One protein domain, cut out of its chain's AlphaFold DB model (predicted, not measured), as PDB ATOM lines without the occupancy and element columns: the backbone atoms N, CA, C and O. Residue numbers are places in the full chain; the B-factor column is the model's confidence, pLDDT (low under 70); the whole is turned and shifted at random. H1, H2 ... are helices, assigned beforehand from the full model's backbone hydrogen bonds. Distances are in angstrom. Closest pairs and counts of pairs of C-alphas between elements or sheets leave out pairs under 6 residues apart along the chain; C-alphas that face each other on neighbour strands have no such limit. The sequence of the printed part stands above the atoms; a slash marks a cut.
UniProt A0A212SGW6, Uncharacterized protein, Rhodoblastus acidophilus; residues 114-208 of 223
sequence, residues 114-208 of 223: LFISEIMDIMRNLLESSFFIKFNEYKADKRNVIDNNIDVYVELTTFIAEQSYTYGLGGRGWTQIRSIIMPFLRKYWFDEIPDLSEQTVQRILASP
ATOM      1  N   LEU A 114      22.557  50.502 309.656       65.56
ATOM      2  CA  LEU A 114      21.954  51.810 309.905       65.56
ATOM      3  C   LEU A 114      21.481  52.448 308.593       65.56
ATOM      4  O   LEU A 114      20.332  52.857 308.499       65.56
ATOM      5  N   PHE A 115      22.322  52.446 307.561       70.19
ATOM      6  CA  PHE A 115      21.989  53.003 306.252       70.19
ATOM      7  C   PHE A 115      20.773  52.319 305.598       70.19
ATOM      8  O   PHE A 115      19.891  53.000 305.078       70.19
ATOM      9  N   ILE A 116      20.664  50.987 305.686       69.12
ATOM     10  CA  ILE A 116      19.492  50.242 305.184       69.12
ATOM     11  C   ILE A 116      18.224  50.618 305.959       69.12
ATOM     12  O   ILE A 116      17.196  50.903 305.346       69.12
ATOM     13  N   SER A 117      18.296  50.656 307.294       70.19
ATOM     14  CA  SER A 117      17.162  51.056 308.139       70.19
ATOM     15  C   SER A 117      16.658  52.457 307.791       70.19
ATOM     16  O   SER A 117      15.459  52.712 307.804       70.19
ATOM     17  N   GLU A 118      17.560  53.370 307.446       75.69
ATOM     18  CA  GLU A 118      17.186  54.731 307.082       75.69
ATOM     19  C   GLU A 118      16.580  54.830 305.695       75.69
ATOM     20  O   GLU A 118      15.640  55.593 305.517       75.69
ATOM     21  N   ILE A 119      17.048  54.042 304.722       76.44
ATOM     22  CA  ILE A 119      16.366  53.946 303.426       76.44
ATOM     23  C   ILE A 119      14.927  53.473 303.640       76.44
ATOM     24  O   ILE A 119      14.011  54.064 303.075       76.44
ATOM     25  N   MET A 120      14.718  52.458 304.482       76.94
ATOM     26  CA  MET A 120      13.378  51.968 304.812       76.94
ATOM     27  C   MET A 120      12.505  53.062 305.430       76.94
ATOM     28  O   MET A 120      11.379  53.274 304.980       76.94
ATOM     29  N   ASP A 121      13.028  53.796 306.413       77.12
ATOM     30  CA  ASP A 121      12.281  54.885 307.041       77.12
ATOM     31  C   ASP A 121      12.020  56.045 306.070       77.12
ATOM     32  O   ASP A 121      10.935  56.621 306.088       77.12
ATOM     33  N   ILE A 122      12.966  56.375 305.184       79.31
ATOM     34  CA  ILE A 122      12.759  57.408 304.164       79.31
ATOM     35  C   ILE A 122      11.679  56.980 303.178       79.31
ATOM     36  O   ILE A 122      10.821  57.790 302.835       79.31
ATOM     37  N   MET A 123      11.700  55.728 302.724       80.75
ATOM     38  CA  MET A 123      10.673  55.205 301.826       80.75
ATOM     39  C   MET A 123       9.302  55.184 302.511       80.75
ATOM     40  O   MET A 123       8.311  55.532 301.877       80.75
ATOM     41  N   ARG A 124       9.230  54.886 303.815       80.19
ATOM     42  CA  ARG A 124       7.989  55.015 304.597       80.19
ATOM     43  C   ARG A 124       7.505  56.468 304.659       80.19
ATOM     44  O   ARG A 124       6.358  56.739 304.323       80.19
ATOM     45  N   ASN A 125       8.384  57.409 305.004       76.94
ATOM     46  CA  ASN A 125       8.041  58.836 305.053       76.94
ATOM     47  C   ASN A 125       7.621  59.373 303.684       76.94
ATOM     48  O   ASN A 125       6.755  60.239 303.592       76.94
ATOM     49  N   LEU A 126       8.234  58.859 302.616       81.00
ATOM     50  CA  LEU A 126       7.856  59.177 301.253       81.00
ATOM     51  C   LEU A 126       6.399  58.791 301.008       81.00
ATOM     52  O   LEU A 126       5.644  59.658 300.589       81.00
ATOM     53  N   LEU A 127       5.985  57.561 301.331       80.38
ATOM     54  CA  LEU A 127       4.601  57.098 301.144       80.38
ATOM     55  C   LEU A 127       3.560  57.984 301.844       80.38
ATOM     56  O   LEU A 127       2.457  58.158 301.334       80.38
ATOM     57  N   GLU A 128       3.912  58.543 303.000       75.06
ATOM     58  CA  GLU A 128       3.035  59.404 303.801       75.06
ATOM     59  C   GLU A 128       3.132  60.893 303.420       75.06
ATOM     60  O   GLU A 128       2.384  61.728 303.933       75.06
ATOM     61  N   SER A 129       4.053  61.256 302.523       75.19
ATOM     62  CA  SER A 129       4.296  62.648 302.153       75.19
ATOM     63  C   SER A 129       3.242  63.187 301.181       75.19
ATOM     64  O   SER A 129       2.800  62.507 300.252       75.19
ATOM     65  N   SER A 130       2.903  64.473 301.325       78.19
ATOM     66  CA  SER A 130       2.086  65.198 300.338       78.19
ATOM     67  C   SER A 130       2.716  65.179 298.942       78.19
ATOM     68  O   SER A 130       2.003  65.150 297.940       78.19
ATOM     69  N   PHE A 131       4.051  65.133 298.882       82.19
ATOM     70  CA  PHE A 131       4.796  64.932 297.647       82.19
ATOM     71  C   PHE A 131       4.410  63.618 296.955       82.19
ATOM     72  O   PHE A 131       4.132  63.633 295.762       82.19
ATOM     73  N   PHE A 132       4.343  62.493 297.672       84.38
ATOM     74  CA  PHE A 132       4.014  61.205 297.054       84.38
ATOM     75  C   PHE A 132       2.563  61.116 296.582       84.38
ATOM     76  O   PHE A 132       2.298  60.535 295.532       84.38
ATOM     77  N   ILE A 133       1.628  61.748 297.297       83.94
ATOM     78  CA  ILE A 133       0.237  61.887 296.835       83.94
ATOM     79  C   ILE A 133       0.218  62.587 295.470       83.94
ATOM     80  O   ILE A 133      -0.302  62.043 294.498       83.94
ATOM     81  N   LYS A 134       0.888  63.736 295.370       85.69
ATOM     82  CA  LYS A 134       1.011  64.506 294.127       85.69
ATOM     83  C   LYS A 134       1.771  63.748 293.031       85.69
ATOM     84  O   LYS A 134       1.410  63.792 291.861       85.69
ATOM     85  N   PHE A 135       2.806  62.996 293.403       87.06
ATOM     86  CA  PHE A 135       3.552  62.138 292.485       87.06
ATOM     87  C   PHE A 135       2.662  61.040 291.882       87.06
ATOM     88  O   PHE A 135       2.773  60.743 290.693       87.06
ATOM     89  N   ASN A 136       1.749  60.465 292.670       87.94
ATOM     90  CA  ASN A 136       0.766  59.503 292.173       87.94
ATOM     91  C   ASN A 136      -0.244  60.143 291.222       87.94
ATOM     92  O   ASN A 136      -0.582  59.531 290.209       87.94
ATOM     93  N   GLU A 137      -0.679  61.373 291.496       89.44
ATOM     94  CA  GLU A 137      -1.524  62.144 290.574       89.44
ATOM     95  C   GLU A 137      -0.801  62.376 289.237       89.44
ATOM     96  O   GLU A 137      -1.352  62.088 288.174       89.44
ATOM     97  N   TYR A 138       0.472  62.784 289.278       89.06
ATOM     98  CA  TYR A 138       1.312  62.926 288.085       89.06
ATOM     99  C   TYR A 138       1.480  61.614 287.315       89.06
ATOM    100  O   TYR A 138       1.447  61.603 286.085       89.06
ATOM    101  N   LYS A 139       1.659  60.496 288.023       88.12
ATOM    102  CA  LYS A 139       1.796  59.172 287.408       88.12
ATOM    103  C   LYS A 139       0.487  58.710 286.756       88.12
ATOM    104  O   LYS A 139       0.543  58.039 285.725       88.12
ATOM    105  N   ALA A 140      -0.662  59.046 287.341       89.62
ATOM    106  CA  ALA A 140      -1.979  58.731 286.790       89.62
ATOM    107  C   ALA A 140      -2.296  59.563 285.535       89.62
ATOM    108  O   ALA A 140      -2.927  59.049 284.613       89.62
ATOM    109  N   ASP A 141      -1.804  60.805 285.465       90.88
ATOM    110  CA  ASP A 141      -1.976  61.703 284.318       90.88
ATOM    111  C   ASP A 141      -0.633  62.200 283.751       90.88
ATOM    112  O   ASP A 141      -0.289  63.387 283.766       90.88
ATOM    113  N   LYS A 142       0.142  61.260 283.193       88.88
ATOM    114  CA  LYS A 142       1.432  61.556 282.539       88.88
ATOM    115  C   LYS A 142       1.286  62.540 281.373       88.88
ATOM    116  O   LYS A 142       2.244  63.233 281.039       88.88
ATOM    117  N   ARG A 143       0.109  62.600 280.739       88.94
ATOM    118  CA  ARG A 143      -0.147  63.496 279.608       88.94
ATOM    119  C   ARG A 143      -0.181  64.948 280.065       88.94
ATOM    120  O   ARG A 143       0.517  65.763 279.477       88.94
ATOM    121  N   ASN A 144      -0.892  65.248 281.148       89.62
ATOM    122  CA  ASN A 144      -0.904  66.586 281.734       89.62
ATOM    123  C   ASN A 144       0.500  67.057 282.153       89.62
ATOM    124  O   ASN A 144       0.833  68.229 281.984       89.62
ATOM    125  N   VAL A 145       1.351  66.149 282.639       85.75
ATOM    126  CA  VAL A 145       2.756  66.454 282.970       85.75
ATOM    127  C   VAL A 145       3.547  66.890 281.735       85.75
ATOM    128  O   VAL A 145       4.269  67.884 281.797       85.75
ATOM    129  N   ILE A 146       3.385  66.183 280.612       85.69
ATOM    130  CA  ILE A 146       4.040  66.513 279.337       85.69
ATOM    131  C   ILE A 146       3.488  67.827 278.774       85.69
ATOM    132  O   ILE A 146       4.262  68.723 278.442       85.69
ATOM    133  N   ASP A 147       2.163  67.959 278.718       90.88
ATOM    134  CA  ASP A 147       1.474  69.097 278.104       90.88
ATOM    135  C   ASP A 147       1.759  70.417 278.850       90.88
ATOM    136  O   ASP A 147       1.802  71.480 278.230       90.88
ATOM    137  N   ASN A 148       2.028  70.356 280.160       88.31
ATOM    138  CA  ASN A 148       2.370  71.520 280.988       88.31
ATOM    139  C   ASN A 148       3.868  71.649 281.305       88.31
ATOM    140  O   ASN A 148       4.246  72.525 282.083       88.31
ATOM    141  N   ASN A 149       4.727  70.803 280.725       85.88
ATOM    142  CA  ASN A 149       6.177  70.814 280.951       85.88
ATOM    143  C   ASN A 149       6.563  70.793 282.449       85.88
ATOM    144  O   ASN A 149       7.416  71.559 282.906       85.88
ATOM    145  N   ILE A 150       5.900  69.937 283.231       82.25
ATOM    146  CA  ILE A 150       6.137  69.805 284.673       82.25
ATOM    147  C   ILE A 150       7.404  68.971 284.907       82.25
ATOM    148  O   ILE A 150       7.478  67.807 284.510       82.25
ATOM    149  N   ASP A 151       8.388  69.541 285.610       81.25
ATOM    150  CA  ASP A 151       9.615  68.832 285.985       81.25
ATOM    151  C   ASP A 151       9.464  68.098 287.329       81.25
ATOM    152  O   ASP A 151       9.764  68.617 288.409       81.25
ATOM    153  N   VAL A 152       9.026  66.841 287.253       75.56
ATOM    154  CA  VAL A 152       8.876  65.949 288.415       75.56
ATOM    155  C   VAL A 152      10.226  65.662 289.100       75.56
ATOM    156  O   VAL A 152      10.263  65.374 290.299       75.56
ATOM    157  N   TYR A 153      11.359  65.776 288.389       74.12
ATOM    158  CA  TYR A 153      12.684  65.535 288.970       74.12
ATOM    159  C   TYR A 153      13.092  66.619 289.966       74.12
ATOM    160  O   TYR A 153      13.771  66.299 290.944       74.12
ATOM    161  N   VAL A 154      12.665  67.868 289.764       75.50
ATOM    162  CA  VAL A 154      12.931  68.963 290.711       75.50
ATOM    163  C   VAL A 154      12.249  68.685 292.050       75.50
ATOM    164  O   VAL A 154      12.910  68.724 293.090       75.50
ATOM    165  N   GLU A 155      10.966  68.317 292.033       70.25
ATOM    166  CA  GLU A 155      10.214  67.995 293.256       70.25
ATOM    167  C   GLU A 155      10.826  66.790 294.000       70.25
ATOM    168  O   GLU A 155      11.013  66.838 295.218       70.25
ATOM    169  N   LEU A 156      11.260  65.761 293.259       69.81
ATOM    170  CA  LEU A 156      11.994  64.609 293.799       69.81
ATOM    171  C   LEU A 156      13.306  65.013 294.485       69.81
ATOM    172  O   LEU A 156      13.618  64.542 295.583       69.81
ATOM    173  N   THR A 157      14.099  65.879 293.847       70.69
ATOM    174  CA  THR A 157      15.368  66.332 294.426       70.69
ATOM    175  C   THR A 157      15.175  67.162 295.690       70.69
ATOM    176  O   THR A 157      15.985  67.029 296.610       70.69
ATOM    177  N   THR A 158      14.102  67.953 295.770       74.38
ATOM    178  CA  THR A 158      13.755  68.712 296.977       74.38
ATOM    179  C   THR A 158      13.381  67.778 298.124       74.38
ATOM    180  O   THR A 158      13.976  67.896 299.194       74.38
ATOM    181  N   PHE A 159      12.505  66.789 297.897       76.12
ATOM    182  CA  PHE A 159      12.134  65.812 298.932       76.12
ATOM    183  C   PHE A 159      13.367  65.112 299.522       76.12
ATOM    184  O   PHE A 159      13.544  65.067 300.737       76.12
ATOM    185  N   ILE A 160      14.268  64.611 298.669       71.12
ATOM    186  CA  ILE A 160      15.483  63.907 299.116       71.12
ATOM    187  C   ILE A 160      16.420  64.843 299.894       71.12
ATOM    188  O   ILE A 160      17.027  64.429 300.885       71.12
ATOM    189  N   ALA A 161      16.541  66.109 299.481       71.19
ATOM    190  CA  ALA A 161      17.341  67.092 300.204       71.19
ATOM    191  C   ALA A 161      16.795  67.350 301.616       71.19
ATOM    192  O   ALA A 161      17.578  67.455 302.558       71.19
ATOM    193  N   GLU A 162      15.477  67.370 301.799       72.62
ATOM    194  CA  GLU A 162      14.856  67.527 303.118       72.62
ATOM    195  C   GLU A 162      15.148  66.337 304.047       72.62
ATOM    196  O   GLU A 162      15.432  66.531 305.232       72.62
ATOM    197  N   GLN A 163      15.205  65.114 303.506       72.38
ATOM    198  CA  GLN A 163      15.567  63.925 304.287       72.38
ATOM    199  C   GLN A 163      17.001  63.999 304.833       72.38
ATOM    200  O   GLN A 163      17.293  63.449 305.896       72.38
ATOM    201  N   SER A 164      17.904  64.720 304.163       67.56
ATOM    202  CA  SER A 164      19.306  64.801 304.585       67.56
ATOM    203  C   SER A 164      19.486  65.343 306.006       67.56
ATOM    204  O   SER A 164      20.275  64.802 306.779       67.56
ATOM    205  N   TYR A 165      18.676  66.323 306.403       66.62
ATOM    206  CA  TYR A 165      18.689  66.890 307.753       66.62
ATOM    207  C   TYR A 165      18.077  65.953 308.796       66.62
ATOM    208  O   TYR A 165      18.444  65.977 309.970       66.62
ATOM    209  N   THR A 166      17.147  65.105 308.372       68.38
ATOM    210  CA  THR A 166      16.489  64.127 309.238       68.38
ATOM    211  C   THR A 166      17.415  62.981 309.632       68.38
ATOM    212  O   THR A 166      17.431  62.544 310.788       68.38
ATOM    213  N   TYR A 167      18.255  62.538 308.703       71.81
ATOM    214  CA  TYR A 167      19.151  61.398 308.906       71.81
ATOM    215  C   TYR A 167      20.617  61.801 309.131       71.81
ATOM    216  O   TYR A 167      21.461  60.954 309.417       71.81
ATOM    217  N   GLY A 168      20.922  63.100 309.081       70.75
ATOM    218  CA  GLY A 168      22.270  63.628 309.305       70.75
ATOM    219  C   GLY A 168      23.210  63.337 308.142       70.75
ATOM    220  O   GLY A 168      24.404  63.127 308.326       70.75
ATOM    221  N   LEU A 169      22.655  63.291 306.935       69.69
ATOM    222  CA  LEU A 169      23.342  62.889 305.720       69.69
ATOM    223  C   LEU A 169      24.040  64.100 305.103       69.69
ATOM    224  O   LEU A 169      23.488  64.792 304.251       69.69
ATOM    225  N   GLY A 170      25.278  64.364 305.510       60.22
ATOM    226  CA  GLY A 170      26.124  65.325 304.801       60.22
ATOM    227  C   GLY A 170      26.736  64.738 303.525       60.22
ATOM    228  O   GLY A 170      26.971  63.533 303.422       60.22
ATOM    229  N   GLY A 171      27.036  65.600 302.548       63.22
ATOM    230  CA  GLY A 171      27.897  65.302 301.393       63.22
ATOM    231  C   GLY A 171      27.593  63.983 300.658       63.22
ATOM    232  O   GLY A 171      26.695  63.912 299.819       63.22
ATOM    233  N   ARG A 172      28.390  62.937 300.929       60.84
ATOM    234  CA  ARG A 172      28.274  61.619 300.276       60.84
ATOM    235  C   ARG A 172      27.067  60.800 300.746       60.84
ATOM    236  O   ARG A 172      26.485  60.135 299.899       60.84
ATOM    237  N   GLY A 173      26.639  60.904 302.008       64.56
ATOM    238  CA  GLY A 173      25.446  60.199 302.508       64.56
ATOM    239  C   GLY A 173      24.186  60.623 301.754       64.56
ATOM    240  O   GLY A 173      23.420  59.790 301.279       64.56
ATOM    241  N   TRP A 174      24.051  61.931 301.506       69.38
ATOM    242  CA  TRP A 174      23.028  62.484 300.613       69.38
ATOM    243  C   TRP A 174      23.092  61.837 299.220       69.38
ATOM    244  O   TRP A 174      22.073  61.469 298.639       69.38
ATOM    245  N   THR A 175      24.308  61.669 298.686       68.50
ATOM    246  CA  THR A 175      24.531  61.178 297.314       68.50
ATOM    247  C   THR A 175      24.159  59.711 297.200       68.50
ATOM    248  O   THR A 175      23.522  59.322 296.223       68.50
ATOM    249  N   GLN A 176      24.503  58.921 298.216       70.75
ATOM    250  CA  GLN A 176      24.163  57.508 298.308       70.75
ATOM    251  C   GLN A 176      22.646  57.321 298.409       70.75
ATOM    252  O   GLN A 176      22.068  56.602 297.599       70.75
ATOM    253  N   ILE A 177      21.976  58.044 299.310       73.69
ATOM    254  CA  ILE A 177      20.514  57.966 299.449       73.69
ATOM    255  C   ILE A 177      19.814  58.371 298.152       73.69
ATOM    256  O   ILE A 177      18.961  57.635 297.656       73.69
ATOM    257  N   ARG A 178      20.220  59.488 297.534       75.62
ATOM    258  CA  ARG A 178      19.677  59.883 296.229       75.62
ATOM    259  C   ARG A 178      19.898  58.805 295.175       75.62
ATOM    260  O   ARG A 178      18.992  58.548 294.387       75.62
ATOM    261  N   SER A 179      21.083  58.197 295.142       74.25
ATOM    262  CA  SER A 179      21.422  57.163 294.160       74.25
ATOM    263  C   SER A 179      20.596  55.886 294.294       74.25
ATOM    264  O   SER A 179      20.609  55.097 293.362       74.25
ATOM    265  N   ILE A 180      19.860  55.715 295.396       76.75
ATOM    266  CA  ILE A 180      18.983  54.570 295.653       76.75
ATOM    267  C   ILE A 180      17.521  54.971 295.451       76.75
ATOM    268  O   ILE A 180      16.820  54.373 294.640       76.75
ATOM    269  N   ILE A 181      17.071  56.038 296.116       80.06
ATOM    270  CA  ILE A 181      15.669  56.485 296.082       80.06
ATOM    271  C   ILE A 181      15.240  56.918 294.675       80.06
ATOM    272  O   ILE A 181      14.129  56.609 294.243       80.06
ATOM    273  N   MET A 182      16.110  57.611 293.929       81.81
ATOM    274  CA  MET A 182      15.777  58.056 292.570       81.81
ATOM    275  C   MET A 182      15.469  56.880 291.628       81.81
ATOM    276  O   MET A 182      14.452  56.946 290.938       81.81
ATOM    277  N   PRO A 183      16.276  55.800 291.581       82.19
ATOM    278  CA  PRO A 183      15.911  54.583 290.859       82.19
ATOM    279  C   PRO A 183      14.570  53.970 291.268       82.19
ATOM    280  O   PRO A 183      13.799  53.628 290.375       82.19
ATOM    281  N   PHE A 184      14.261  53.872 292.570       85.12
ATOM    282  CA  PHE A 184      12.956  53.375 293.036       85.12
ATOM    283  C   PHE A 184      11.810  54.188 292.433       85.12
ATOM    284  O   PHE A 184      10.903  53.633 291.814       85.12
ATOM    285  N   LEU A 185      11.884  55.514 292.550       84.56
ATOM    286  CA  LEU A 185      10.834  56.410 292.069       84.56
ATOM    287  C   LEU A 185      10.733  56.428 290.547       84.56
ATOM    288  O   LEU A 185       9.633  56.489 290.006       84.56
ATOM    289  N   ARG A 186      11.862  56.301 289.844       84.12
ATOM    290  CA  ARG A 186      11.888  56.174 288.385       84.12
ATOM    291  C   ARG A 186      11.223  54.879 287.924       84.12
ATOM    292  O   ARG A 186      10.405  54.914 287.013       84.12
ATOM    293  N   LYS A 187      11.548  53.750 288.551       85.88
ATOM    294  CA  LYS A 187      10.948  52.453 288.211       85.88
ATOM    295  C   LYS A 187       9.463  52.430 288.522       85.88
ATOM    296  O   LYS A 187       8.680  51.950 287.712       85.88
ATOM    297  N   TYR A 188       9.068  53.029 289.641       87.12
ATOM    298  CA  TYR A 188       7.662  53.203 289.969       87.12
ATOM    299  C   TYR A 188       6.947  54.094 288.941       87.12
ATOM    300  O   TYR A 188       5.882  53.732 288.454       87.12
ATOM    301  N   TRP A 189       7.554  55.213 288.524       86.62
ATOM    302  CA  TRP A 189       7.016  56.088 287.476       86.62
ATOM    303  C   TRP A 189       6.747  55.352 286.159       86.62
ATOM    304  O   TRP A 189       5.718  55.587 285.529       86.62
ATOM    305  N   PHE A 190       7.651  54.460 285.745       86.94
ATOM    306  CA  PHE A 190       7.537  53.682 284.506       86.94
ATOM    307  C   PHE A 190       6.828  52.333 284.666       86.94
ATOM    308  O   PHE A 190       6.872  51.526 283.743       86.94
ATOM    309  N   ASP A 191       6.147  52.104 285.793       86.94
ATOM    310  CA  ASP A 191       5.377  50.880 286.047       86.94
ATOM    311  C   ASP A 191       6.242  49.593 286.044       86.94
ATOM    312  O   ASP A 191       5.732  48.487 285.887       86.94
ATOM    313  N   GLU A 192       7.560  49.721 286.255       86.12
ATOM    314  CA  GLU A 192       8.507  48.594 286.354       86.12
ATOM    315  C   GLU A 192       8.433  47.884 287.716       86.12
ATOM    316  O   GLU A 192       8.858  46.736 287.845       86.12
ATOM    317  N   ILE A 193       7.912  48.564 288.740       85.69
ATOM    318  CA  ILE A 193       7.627  47.992 290.061       85.69
ATOM    319  C   ILE A 193       6.184  48.324 290.465       85.69
ATOM    320  O   ILE A 193       5.705  49.416 290.152       85.69
ATOM    321  N   PRO A 194       5.483  47.400 291.147       81.62
ATOM    322  CA  PRO A 194       4.036  47.506 291.355       81.62
ATOM    323  C   PRO A 194       3.648  48.583 292.375       81.62
ATOM    324  O   PRO A 194       2.598  49.209 292.252       81.62
ATOM    325  N   ASP A 195       4.495  48.805 293.378       84.38
ATOM    326  CA  ASP A 195       4.281  49.759 294.457       84.38
ATOM    327  C   ASP A 195       5.611  50.101 295.145       84.38
ATOM    328  O   ASP A 195       6.672  49.582 294.791       84.38
ATOM    329  N   LEU A 196       5.543  50.993 296.132       82.38
ATOM    330  CA  LEU A 196       6.651  51.336 297.024       82.38
ATOM    331  C   LEU A 196       6.389  50.844 298.458       82.38
ATOM    332  O   LEU A 196       6.885  51.442 299.408       82.38
ATOM    333  N   SER A 197       5.589  49.783 298.625       82.56
ATOM    334  CA  SER A 197       5.289  49.212 299.941       82.56
ATOM    335  C   SER A 197       6.558  48.726 300.641       82.56
ATOM    336  O   SER A 197       7.552  48.385 299.995       82.56
ATOM    337  N   GLU A 198       6.517  48.636 301.974       81.88
ATOM    338  CA  GLU A 198       7.658  48.180 302.775       81.88
ATOM    339  C   GLU A 198       8.212  46.830 302.280       81.88
ATOM    340  O   GLU A 198       9.423  46.664 302.154       81.88
ATOM    341  N   GLN A 199       7.327  45.900 301.908       84.62
ATOM    342  CA  GLN A 199       7.695  44.585 301.374       84.62
ATOM    343  C   GLN A 199       8.412  44.684 300.021       84.62
ATOM    344  O   GLN A 199       9.432  44.027 299.810       84.62
ATOM    345  N   THR A 200       7.911  45.523 299.109       85.19
ATOM    346  CA  THR A 200       8.552  45.747 297.808       85.19
ATOM    347  C   THR A 200       9.925  46.387 297.981       85.19
ATOM    348  O   THR A 200      10.887  45.938 297.356       85.19
ATOM    349  N   VAL A 201      10.051  47.375 298.871       82.81
ATOM    350  CA  VAL A 201      11.337  48.013 299.174       82.81
ATOM    351  C   VAL A 201      12.319  47.003 299.764       82.81
ATOM    352  O   VAL A 201      13.434  46.899 299.261       82.81
ATOM    353  N   GLN A 202      11.907  46.196 300.745       82.69
ATOM    354  CA  GLN A 202      12.754  45.149 301.330       82.69
ATOM    355  C   GLN A 202      13.245  44.146 300.283       82.69
ATOM    356  O   GLN A 202      14.437  43.850 300.236       82.69
ATOM    357  N   ARG A 203      12.355  43.659 299.408       83.19
ATOM    358  CA  ARG A 203      12.724  42.726 298.331       83.19
ATOM    359  C   ARG A 203      13.756  43.338 297.388       83.19
ATOM    360  O   ARG A 203      14.720  42.679 297.012       83.19
ATOM    361  N   ILE A 204      13.563  44.599 297.020       79.75
ATOM    362  CA  ILE A 204      14.456  45.296 296.101       79.75
ATOM    363  C   ILE A 204      15.816  45.575 296.755       79.75
ATOM    364  O   ILE A 204      16.843  45.382 296.112       79.75
ATOM    365  N   LEU A 205      15.848  45.981 298.028       77.31
ATOM    366  CA  LEU A 205      17.100  46.177 298.765       77.31
ATOM    367  C   LEU A 205      17.846  44.859 299.026       77.31
ATOM    368  O   LEU A 205      19.065  44.885 299.168       77.31
ATOM    369  N   ALA A 206      17.141  43.723 299.069       79.44
ATOM    370  CA  ALA A 206      17.748  42.398 299.190       79.44
ATOM    371  C   ALA A 206      18.396  41.903 297.881       79.44
ATOM    372  O   ALA A 206      19.387  41.178 297.941       79.44
ATOM    373  N   SER A 207      17.874  42.320 296.721       76.56
ATOM    374  CA  SER A 207      18.370  41.913 295.392       76.56
ATOM    375  C   SER A 207      18.549  43.100 294.433       76.56
ATOM    376  O   SER A 207      17.979  43.129 293.345       76.56
ATOM    377  N   PRO A 208      19.334  44.119 294.782       71.00
ATOM    378  CA  PRO A 208      19.309  45.389 294.062       71.00
ATOM    379  C   PRO A 208      19.834  45.330 292.619       71.00
ATOM    380  O   PRO A 208      19.422  46.154 291.795       71.00
TER     381      PRO A 208
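This is residues 114 to 208 of the 223 residues of an uncharacterized protein of Rhodoblastus acidophilus (UniProt A0A212SGW6). Helices H1 and H2 meet near their ends as an L, helix H5 spans the mouth of that L, and H4 folds alongside H5 as the other half of a helical hairpin. H6 packs on H1 on the side away from H4, and the short H3 lies at the far end of the longest axis, beyond H2. The printed part has 95 residues with six named helices, H1 to H6 in that order, and no named strand: the class is all helix. The whole is compact, with a radius of gyration of the C-alphas of 13.3 A, yet elongated, spanning 41 by 26 by 20 A.

H1, residues 114 to 128, is close to but not clearly touching H2, residues 130 to 140, at a steep tilt of 69.5 degrees, only just short of about perpendicular; their closest C-alphas, of Leu 126 and Phe 132, are 6.0 A apart. H3, residues 142 to 147, touches no helix but is near H2, with C-alphas 138 and 145 closest at 6.4 A. H4, residues 152 to 167, only just touches H2, with 3 pairs of C-alphas within 8 A, through its residues 152 to 159 alone; the closest C-alphas, of Phe 131 and Phe 159, are 7.5 A apart. H4 and H5, residues 172 to 189, touch as a hairpin, opposite ways at a steep tilt of 42 degrees, with C-alphas 164 and 174 closest at 5.9 A. H5 only just touches H1, with 3 pairs of C-alphas within 8 A; H5 touches H1 with residues 177 to 181 alone, and H1 touches H5 with residues 119 to 123 alone; the closest C-alphas, of Ile 119 and Ile 177, are 7.0 A apart. H6, residues 198 to 206, touches H1 opposite ways at a shallow tilt of 34 degrees, only just short of steep, with C-alphas 124 and 198 closest at 7.1 A. H4 and H6 are apart. The helix packing is part aligned, part crossed. Every O i to N i+4 pair is within hydrogen-bond range in H1, H2, H3 and H6, against 10 of 12 in H4 and 13 of 14 in H5.

H1 begins at C-alpha 114 (21.954, 51.810, 309.905) and is 21.3 A long. H2 measures 15.6 A and H3 8.7 A. H4 is 23.4 A long, and H5, the longest helix, 25.4 A. H6 measures 12.2 A and ends at C-alpha 206 (17.748, 42.398, 299.190).

The C-alphas farthest apart, of Leu 114 and Asp 147, are 41.6 A apart. The printed part has no cut and no long link. Mean pLDDT of the printed part is 78.7; residues 114, 116, 156, 164 to 166 and 169 to 175 are under 70.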